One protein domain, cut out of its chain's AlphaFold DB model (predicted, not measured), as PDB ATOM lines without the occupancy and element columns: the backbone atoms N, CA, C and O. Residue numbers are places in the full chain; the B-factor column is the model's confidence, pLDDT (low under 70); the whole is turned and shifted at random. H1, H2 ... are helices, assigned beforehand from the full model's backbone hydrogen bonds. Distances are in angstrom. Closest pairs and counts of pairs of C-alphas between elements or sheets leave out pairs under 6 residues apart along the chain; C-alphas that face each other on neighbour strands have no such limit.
ATOM      1  N   HIS A  27     -44.216 -24.512  -9.969       79.75
ATOM      2  CA  HIS A  27     -43.588 -24.834  -8.687       79.75
ATOM      3  C   HIS A  27     -42.043 -24.763  -8.696       79.75
ATOM      4  O   HIS A  27     -41.424 -24.277  -7.746       79.75
ATOM      5  N   GLN A  28     -41.386 -25.197  -9.777       81.62
ATOM      6  CA  GLN A  28     -39.928 -25.089  -9.910       81.62
ATOM      7  C   GLN A  28     -39.479 -23.635 -10.102       81.62
ATOM      8  O   GLN A  28     -38.431 -23.241  -9.578       81.62
ATOM      9  N   VAL A  29     -40.277 -22.828 -10.812       86.56
ATOM     10  CA  VAL A  29     -40.033 -21.387 -10.982       86.56
ATOM     11  C   VAL A  29     -40.169 -20.663  -9.644       86.56
ATOM     12  O   VAL A  29     -39.262 -19.917  -9.277       86.56
ATOM     13  N   HIS A  30     -41.215 -20.954  -8.862       90.31
ATOM     14  CA  HIS A  30     -41.381 -20.405  -7.512       90.31
ATOM     15  C   HIS A  30     -40.176 -20.715  -6.624       90.31
ATOM     16  O   HIS A  30     -39.580 -19.800  -6.056       90.31
ATOM     17  N   ARG A  31     -39.729 -21.979  -6.588       92.25
ATOM     18  CA  ARG A  31     -38.524 -22.368  -5.840       92.25
ATOM     19  C   ARG A  31     -37.264 -21.638  -6.308       92.25
ATOM     20  O   ARG A  31     -36.389 -21.362  -5.491       92.25
ATOM     21  N   ARG A  32     -37.118 -21.365  -7.610       92.94
ATOM     22  CA  ARG A  32     -35.972 -20.607  -8.141       92.94
ATOM     23  C   ARG A  32     -36.041 -19.131  -7.737       92.94
ATOM     24  O   ARG A  32     -35.030 -18.596  -7.292       92.94
ATOM     25  N   ASN A  33     -37.210 -18.506  -7.837       97.50
ATOM     26  CA  ASN A  33     -37.416 -17.101  -7.474       97.50
ATOM     27  C   ASN A  33     -37.240 -16.862  -5.971       97.50
ATOM     28  O   ASN A  33     -36.637 -15.868  -5.580       97.50
ATOM     29  N   GLU A  34     -37.700 -17.795  -5.137       97.00
ATOM     30  CA  GLU A  34     -37.465 -17.797  -3.690       97.00
ATOM     31  C   GLU A  34     -35.963 -17.714  -3.371       97.00
ATOM     32  O   GLU A  34     -35.526 -16.888  -2.570       97.00
ATOM     33  N   ARG A  35     -35.147 -18.535  -4.046       97.88
ATOM     34  CA  ARG A  35     -33.689 -18.514  -3.869       97.88
ATOM     35  C   ARG A  35     -33.078 -17.194  -4.317       97.88
ATOM     36  O   ARG A  35     -32.230 -16.663  -3.609       97.88
ATOM     37  N   GLU A  36     -33.515 -16.655  -5.453       97.69
ATOM     38  CA  GLU A  36     -32.987 -15.379  -5.942       97.69
ATOM     39  C   GLU A  36     -33.346 -14.223  -5.006       97.69
ATOM     40  O   GLU A  36     -32.490 -13.398  -4.697       97.69
ATOM     41  N   ARG A  37     -34.566 -14.209  -4.455       98.50
ATOM     42  CA  ARG A  37     -34.959 -13.242  -3.421       98.50
ATOM     43  C   ARG A  37     -34.045 -13.321  -2.201       98.50
ATOM     44  O   ARG A  37     -33.548 -12.286  -1.766       98.50
ATOM     45  N   LYS A  38     -33.765 -14.527  -1.692       98.50
ATOM     46  CA  LYS A  38     -32.844 -14.727  -0.555       98.50
ATOM     47  C   LYS A  38     -31.424 -14.253  -0.876       98.50
ATOM     48  O   LYS A  38     -30.820 -13.550  -0.071       98.50
ATOM     49  N   ARG A  39     -30.914 -14.568  -2.070       98.50
ATOM     50  CA  ARG A  39     -29.589 -14.125  -2.531       98.50
ATOM     51  C   ARG A  39     -29.497 -12.597  -2.603       98.50
ATOM     52  O   ARG A  39     -28.556 -12.002  -2.084       98.50
ATOM     53  N   VAL A  40     -30.492 -11.949  -3.208       98.38
ATOM     54  CA  VAL A  40     -30.550 -10.483  -3.320       98.38
ATOM     55  C   VAL A  40     -30.718  -9.828  -1.950       98.38
ATOM     56  O   VAL A  40     -30.092  -8.804  -1.689       98.38
ATOM     57  N   GLN A  41     -31.497 -10.424  -1.044       98.50
ATOM     58  CA  GLN A  41     -31.626  -9.945   0.332       98.50
ATOM     59  C   GLN A  41     -30.275  -9.956   1.060       98.50
ATOM     60  O   GLN A  41     -29.922  -8.959   1.686       98.50
ATOM     61  N   GLN A  42     -29.488 -11.029   0.927       98.50
ATOM     62  CA  GLN A  42     -28.135 -11.095   1.495       98.50
ATOM     63  C   GLN A  42     -27.227  -9.989   0.944       98.50
ATOM     64  O   GLN A  42     -26.540  -9.318   1.715       98.50
ATOM     65  N   ILE A  43     -27.271  -9.743  -0.368       98.12
ATOM     66  CA  ILE A  43     -26.502  -8.662  -1.003       98.12
ATOM     67  C   ILE A  43     -26.937  -7.296  -0.474       98.12
ATOM     68  O   ILE A  43     -26.090  -6.483  -0.112       98.12
ATOM     69  N   ASN A  44     -28.242  -7.041  -0.390       98.12
ATOM     70  CA  ASN A  44     -28.763  -5.770   0.103       98.12
ATOM     71  C   ASN A  44     -28.391  -5.540   1.574       98.12
ATOM     72  O   ASN A  44     -28.017  -4.427   1.933       98.12
ATOM     73  N   ASN A  45     -28.415  -6.583   2.408       98.25
ATOM     74  CA  ASN A  45     -27.959  -6.491   3.796       98.25
ATOM     75  C   ASN A  45     -26.464  -6.143   3.871       98.25
ATOM     76  O   ASN A  45     -26.072  -5.271   4.646       98.25
ATOM     77  N   GLY A  46     -25.630  -6.777   3.038       97.44
ATOM     78  CA  GLY A  46     -24.214  -6.416   2.914       97.44
ATOM     79  C   GLY A  46     -24.024  -4.964   2.466       97.44
ATOM     80  O   GLY A  46     -23.196  -4.243   3.015       97.44
ATOM     81  N   TYR A  47     -24.854  -4.510   1.530       97.19
ATOM     82  CA  TYR A  47     -24.823  -3.151   1.007       97.19
ATOM     83  C   TYR A  47     -25.176  -2.090   2.061       97.19
ATOM     84  O   TYR A  47     -24.524  -1.049   2.142       97.19
ATOM     85  N   VAL A  48     -26.178  -2.361   2.904       95.38
ATOM     86  CA  VAL A  48     -26.540  -1.484   4.029       95.38
ATOM     87  C   VAL A  48     -25.385  -1.383   5.020       95.38
ATOM     88  O   VAL A  48     -24.982  -0.275   5.354       95.38
ATOM     89  N   ARG A  49     -24.783  -2.515   5.405       95.75
ATOM     90  CA  ARG A  49     -23.625  -2.527   6.314       95.75
ATOM     91  C   ARG A  49     -22.451  -1.717   5.771       95.75
ATOM     92  O   ARG A  49     -21.819  -0.983   6.529       95.75
ATOM     93  N   LEU A  50     -22.178  -1.832   4.469       95.81
ATOM     94  CA  LEU A  50     -21.161  -1.020   3.807       95.81
ATOM     95  C   LEU A  50     -21.493   0.470   3.952       95.81
ATOM     96  O   LEU A  50     -20.666   1.233   4.439       95.81
ATOM     97  N   ARG A  51     -22.717   0.882   3.612       95.25
ATOM     98  CA  ARG A  51     -23.137   2.285   3.724       95.25
ATOM     99  C   ARG A  51     -23.048   2.818   5.151       95.25
ATOM    100  O   ARG A  51     -22.561   3.927   5.348       95.25
ATOM    101  N   ASP A  52     -23.487   2.038   6.129       93.12
ATOM    102  CA  ASP A  52     -23.477   2.449   7.531       93.12
ATOM    103  C   ASP A  52     -22.040   2.679   8.017       93.12
ATOM    104  O   ASP A  52     -21.776   3.662   8.709       93.12
ATOM    105  N   SER A  53     -21.090   1.835   7.594       91.75
ATOM    106  CA  SER A  53     -19.671   2.039   7.906       91.75
ATOM    107  C   SER A  53     -19.131   3.355   7.345       91.75
ATOM    108  O   SER A  53     -18.431   4.053   8.062       91.75
ATOM    109  N   LEU A  54     -19.531   3.749   6.132       92.56
ATOM    110  CA  LEU A  54     -19.087   4.990   5.487       92.56
ATOM    111  C   LEU A  54     -19.739   6.233   6.108       92.56
ATOM    112  O   LEU A  54     -19.080   7.253   6.288       92.56
ATOM    113  N   SER A  55     -21.014   6.135   6.501       84.25
ATOM    114  CA  SER A  55     -21.746   7.239   7.140       84.25
ATOM    115  C   SER A  55     -21.185   7.647   8.504       84.25
ATOM    116  O   SER A  55     -21.383   8.777   8.925       84.25
ATOM    117  N   LYS A  56     -20.452   6.757   9.187       78.94
ATOM    118  CA  LYS A  56     -19.754   7.095  10.439       78.94
ATOM    119  C   LYS A  56     -18.586   8.060  10.223       78.94
ATOM    120  O   LYS A  56     -18.237   8.785  11.144       78.94
ATOM    121  N   TYR A  57     -17.992   8.056   9.029       75.00
ATOM    122  CA  TYR A  57     -16.831   8.886   8.689       75.00
ATOM    123  C   TYR A  57     -17.200  10.088   7.816       75.00
ATOM    124  O   TYR A  57     -16.449  11.056   7.751       75.00
ATOM    125  N   GLN A  58     -18.360  10.057   7.156       72.12
ATOM    126  CA  GLN A  58     -18.899  11.200   6.424       72.12
ATOM    127  C   GLN A  58     -19.791  12.055   7.323       72.12
ATOM    128  O   GLN A  58     -20.768  11.587   7.890       72.12
ATOM    129  N   THR A  59     -19.498  13.354   7.382       65.06
ATOM    130  CA  THR A  59     -20.257  14.369   8.137       65.06
ATOM    131  C   THR A  59     -21.694  14.569   7.651       65.06
ATOM    132  O   THR A  59     -22.476  15.262   8.296       65.06
ATOM    133  N   ASN A  60     -22.066  13.977   6.515       66.38
ATOM    134  CA  ASN A  60     -23.380  14.143   5.918       66.38
ATOM    135  C   ASN A  60     -24.279  12.946   6.261       66.38
ATOM    136  O   ASN A  60     -24.059  11.838   5.779       66.38
ATOM    137  N   SER A  61     -25.340  13.180   7.043       70.25
ATOM    138  CA  SER A  61     -26.349  12.173   7.431       70.25
ATOM    139  C   SER A  61     -27.215  11.669   6.263       70.25
ATOM    140  O   SER A  61     -28.174  10.909   6.448       70.25
ATOM    141  N   ARG A  62     -26.904  12.088   5.034       82.88
ATOM    142  CA  ARG A  62     -27.616  11.709   3.820       82.88
ATOM    143  C   ARG A  62     -27.324  10.255   3.437       82.88
ATOM    144  O   ARG A  62     -26.184   9.809   3.366       82.88
ATOM    145  N   LYS A  63     -28.382   9.521   3.080       86.25
ATOM    146  CA  LYS A  63     -28.280   8.162   2.526       86.25
ATOM    147  C   LYS A  63     -27.627   8.199   1.137       86.25
ATOM    148  O   LYS A  63     -28.208   8.755   0.208       86.25
ATOM    149  N   LEU A  64     -26.470   7.553   1.000       89.44
ATOM    150  CA  LEU A  64     -25.778   7.364  -0.280       89.44
ATOM    151  C   LEU A  64     -26.543   6.402  -1.208       89.44
ATOM    152  O   LEU A  64     -27.141   5.418  -0.752       89.44
ATOM    153  N   SER A  65     -26.502   6.675  -2.515       94.38
ATOM    154  CA  SER A  65     -27.022   5.797  -3.573       94.38
ATOM    155  C   SER A  65     -26.112   4.594  -3.857       94.38
ATOM    156  O   SER A  65     -25.011   4.473  -3.310       94.38
ATOM    157  N   LYS A  66     -26.565   3.712  -4.772       94.56
ATOM    158  CA  LYS A  66     -25.835   2.495  -5.151       94.56
ATOM    159  C   LYS A  66     -24.402   2.767  -5.627       94.56
ATOM    160  O   LYS A  66     -23.450   2.096  -5.230       94.56
ATOM    161  N   VAL A  67     -24.261   3.768  -6.483       96.69
ATOM    162  CA  VAL A  67     -22.977   4.142  -7.079       96.69
ATOM    163  C   VAL A  67     -22.146   4.965  -6.097       96.69
ATOM    164  O   VAL A  67     -20.949   4.730  -5.970       96.69
ATOM    165  N   GLU A  68     -22.772   5.893  -5.370       94.44
ATOM    166  CA  GLU A  68     -22.067   6.758  -4.417       94.44
ATOM    167  C   GLU A  68     -21.418   5.961  -3.287       94.44
ATOM    168  O   GLU A  68     -20.253   6.192  -2.991       94.44
ATOM    169  N   THR A  69     -22.114   4.978  -2.706       95.50
ATOM    170  CA  THR A  69     -21.521   4.142  -1.644       95.50
ATOM    171  C   THR A  69     -20.322   3.346  -2.165       95.50
ATOM    172  O   THR A  69     -19.348   3.185  -1.444       95.50
ATOM    173  N   LEU A  70     -20.357   2.857  -3.414       97.31
ATOM    174  CA  LEU A  70     -19.226   2.121  -3.995       97.31
ATOM    175  C   LEU A  70     -18.021   3.042  -4.217       97.31
ATOM    176  O   LEU A  70     -16.903   2.680  -3.862       97.31
ATOM    177  N   LYS A  71     -18.250   4.251  -4.744       95.75
ATOM    178  CA  LYS A  71     -17.196   5.266  -4.897       95.75
ATOM    179  C   LYS A  71     -16.603   5.666  -3.543       95.75
ATOM    180  O   LYS A  71     -15.386   5.701  -3.395       95.75
ATOM    181  N   ALA A  72     -17.459   5.916  -2.554       94.00
ATOM    182  CA  ALA A  72     -17.048   6.255  -1.198       94.00
ATOM    183  C   ALA A  72     -16.267   5.116  -0.524       94.00
ATOM    184  O   ALA A  72     -15.295   5.393   0.165       94.00
ATOM    185  N   ALA A  73     -16.630   3.850  -0.757       96.38
ATOM    186  CA  ALA A  73     -15.888   2.700  -0.239       96.38
ATOM    187  C   ALA A  73     -14.456   2.629  -0.785       96.38
ATOM    188  O   ALA A  73     -13.524   2.411  -0.016       96.38
ATOM    189  N   ILE A  74     -14.275   2.851  -2.092       96.62
ATOM    190  CA  ILE A  74     -12.946   2.874  -2.721       96.62
ATOM    191  C   ILE A  74     -12.094   3.994  -2.114       96.62
ATOM    192  O   ILE A  74     -10.968   3.747  -1.686       96.62
ATOM    193  N   ALA A  75     -12.649   5.207  -2.026       94.19
ATOM    194  CA  ALA A  75     -11.951   6.351  -1.442       94.19
ATOM    195  C   ALA A  75     -11.594   6.122   0.037       94.19
ATOM    196  O   ALA A  75     -10.492   6.450   0.463       94.19
ATOM    197  N   TYR A  76     -12.504   5.519   0.805       95.06
ATOM    198  CA  TYR A  76     -12.290   5.244   2.222       95.06
ATOM    199  C   TYR A  76     -11.181   4.211   2.457       95.06
ATOM    200  O   TYR A  76     -10.340   4.410   3.327       95.06
ATOM    201  N   ILE A  77     -11.118   3.144   1.651       94.75
ATOM    202  CA  ILE A  77     -10.008   2.180   1.718       94.75
ATOM    203  C   ILE A  77      -8.673   2.876   1.422       94.75
ATOM    204  O   ILE A  77      -7.722   2.681   2.172       94.75
ATOM    205  N   ALA A  78      -8.610   3.707   0.376       94.94
ATOM    206  CA  ALA A  78      -7.394   4.445   0.029       94.94
ATOM    207  C   ALA A  78      -6.951   5.391   1.160       94.94
ATOM    208  O   ALA A  78      -5.776   5.421   1.513       94.94
ATOM    209  N   GLN A  79      -7.895   6.098   1.785       93.25
ATOM    210  CA  GLN A  79      -7.616   6.961   2.934       93.25
ATOM    211  C   GLN A  79      -7.062   6.171   4.127       93.25
ATOM    212  O   GLN A  79      -6.094   6.595   4.751       93.25
ATOM    213  N   LEU A  80      -7.659   5.021   4.457       93.19
ATOM    214  CA  LEU A  80      -7.162   4.178   5.546       93.19
ATOM    215  C   LEU A  80      -5.747   3.658   5.263       93.19
ATOM    216  O   LEU A  80      -4.930   3.593   6.175       93.19
ATOM    217  N   GLN A  81      -5.449   3.302   4.012       94.62
ATOM    218  CA  GLN A  81      -4.108   2.869   3.612       94.62
ATOM    219  C   GLN A  81      -3.067   3.982   3.775       94.62
ATOM    220  O   GLN A  81      -1.962   3.693   4.225       94.62
ATOM    221  N   ASP A  82      -3.418   5.221   3.431       92.31
ATOM    222  CA  ASP A  82      -2.553   6.396   3.574       92.31
ATOM    223  C   ASP A  82      -2.227   6.680   5.048       92.31
ATOM    224  O   ASP A  82      -1.060   6.736   5.433       92.31
ATOM    225  N   VAL A  83      -3.255   6.720   5.909       92.38
ATOM    226  CA  VAL A  83      -3.090   6.903   7.364       92.38
ATOM    227  C   VAL A  83      -2.155   5.843   7.951       92.38
ATOM    228  O   VAL A  83      -1.203   6.174   8.653       92.38
ATOM    229  N   LEU A  84      -2.364   4.569   7.607       91.69
ATOM    230  CA  LEU A  84      -1.522   3.482   8.110       91.69
ATOM    231  C   LEU A  84      -0.068   3.584   7.626       91.69
ATOM    232  O   LEU A  84       0.847   3.250   8.377       91.69
ATOM    233  N   GLN A  85       0.178   4.040   6.395       86.69
ATOM    234  CA  GLN A  85       1.538   4.236   5.876       86.69
ATOM    235  C   GLN A  85       2.257   5.394   6.578       86.69
ATOM    236  O   GLN A  85       3.444   5.272   6.893       86.69
ATOM    237  N   HIS A  86       1.540   6.474   6.886       69.62
ATOM    238  CA  HIS A  86       2.063   7.590   7.673       69.62
ATOM    239  C   HIS A  86       2.369   7.207   9.132       69.62
ATOM    240  O   HIS A  86       3.368   7.660   9.686       69.62
ATOM    241  N   ASP A  87       1.595   6.309   9.742       62.12
ATOM    242  CA  ASP A  87       1.905   5.795  11.085       62.12
ATOM    243  C   ASP A  87       3.070   4.782  11.069       62.12
ATOM    244  O   ASP A  87       3.818   4.644  12.042       62.12
ATOM    245  N   SER A  88       3.272   4.083   9.949       58.38
ATOM    246  CA  SER A  88       4.364   3.112   9.775       58.38
ATOM    247  C   SER A  88       5.737   3.780   9.670       58.38
ATOM    248  O   SER A  88       6.732   3.214  10.124       58.38
ATOM    249  N   CYS A  89       5.824   4.982   9.088       53.03
ATOM    250  CA  CYS A  89       7.106   5.671   8.920       53.03
ATOM    251  C   CYS A  89       7.632   6.324  10.212       53.03
ATOM    252  O   CYS A  89       8.839   6.531  10.326       53.03
TER     253      CYS A  89
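AT A GLANCE: This is residues 27 to 89 of the 141 residues of the protein "BHLH domain-containing protein" of Steinernema glaseri (UniProt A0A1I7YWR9). Two long helices meet near their ends and run on past each other, like a very wide, open V. The last turns of H1 pack on the first turns of H2, the link between them loops back, and residues 27 to 46 and 77 to 89 stick out as two arms. The printed part has 63 residues with two named helices, H1 then H2, and no named strand: all helix. It is extended, with a radius of gyration of the C-alphas of 17.1 A, and spans 61 by 27 by 15 A.

IN THESE COORDINATES: H1, residues 27 to 55, begins at C-alpha 27 (-43.588, -24.834, -8.687) and is 41.9 A long from first to last C-alpha. H2, residues 66 to 89, is 36.0 A long and ends at C-alpha 89 (7.106, 5.671, 8.920).

HOW THE PARTS SIT: H1 touches H2 with residues 50 to 54 alone, and H2 touches H1 with residues 69 to 76 alone. The closest C-alphas are those of Arg 51 and Thr 69, 5.9 A apart. They run the same way at a steep tilt of 45 degrees. Every O i to N i+4 pair is within hydrogen-bond range in H1, and 19 of 20 in H2.

THE WHOLE: The C-alphas of His 27 and Cys 89, the two farthest apart, are 61.7 A apart. The printed part has no cut, and the link of 10 residues is short. Residues 59 to 60 and 86 to 89 have pLDDT under 70.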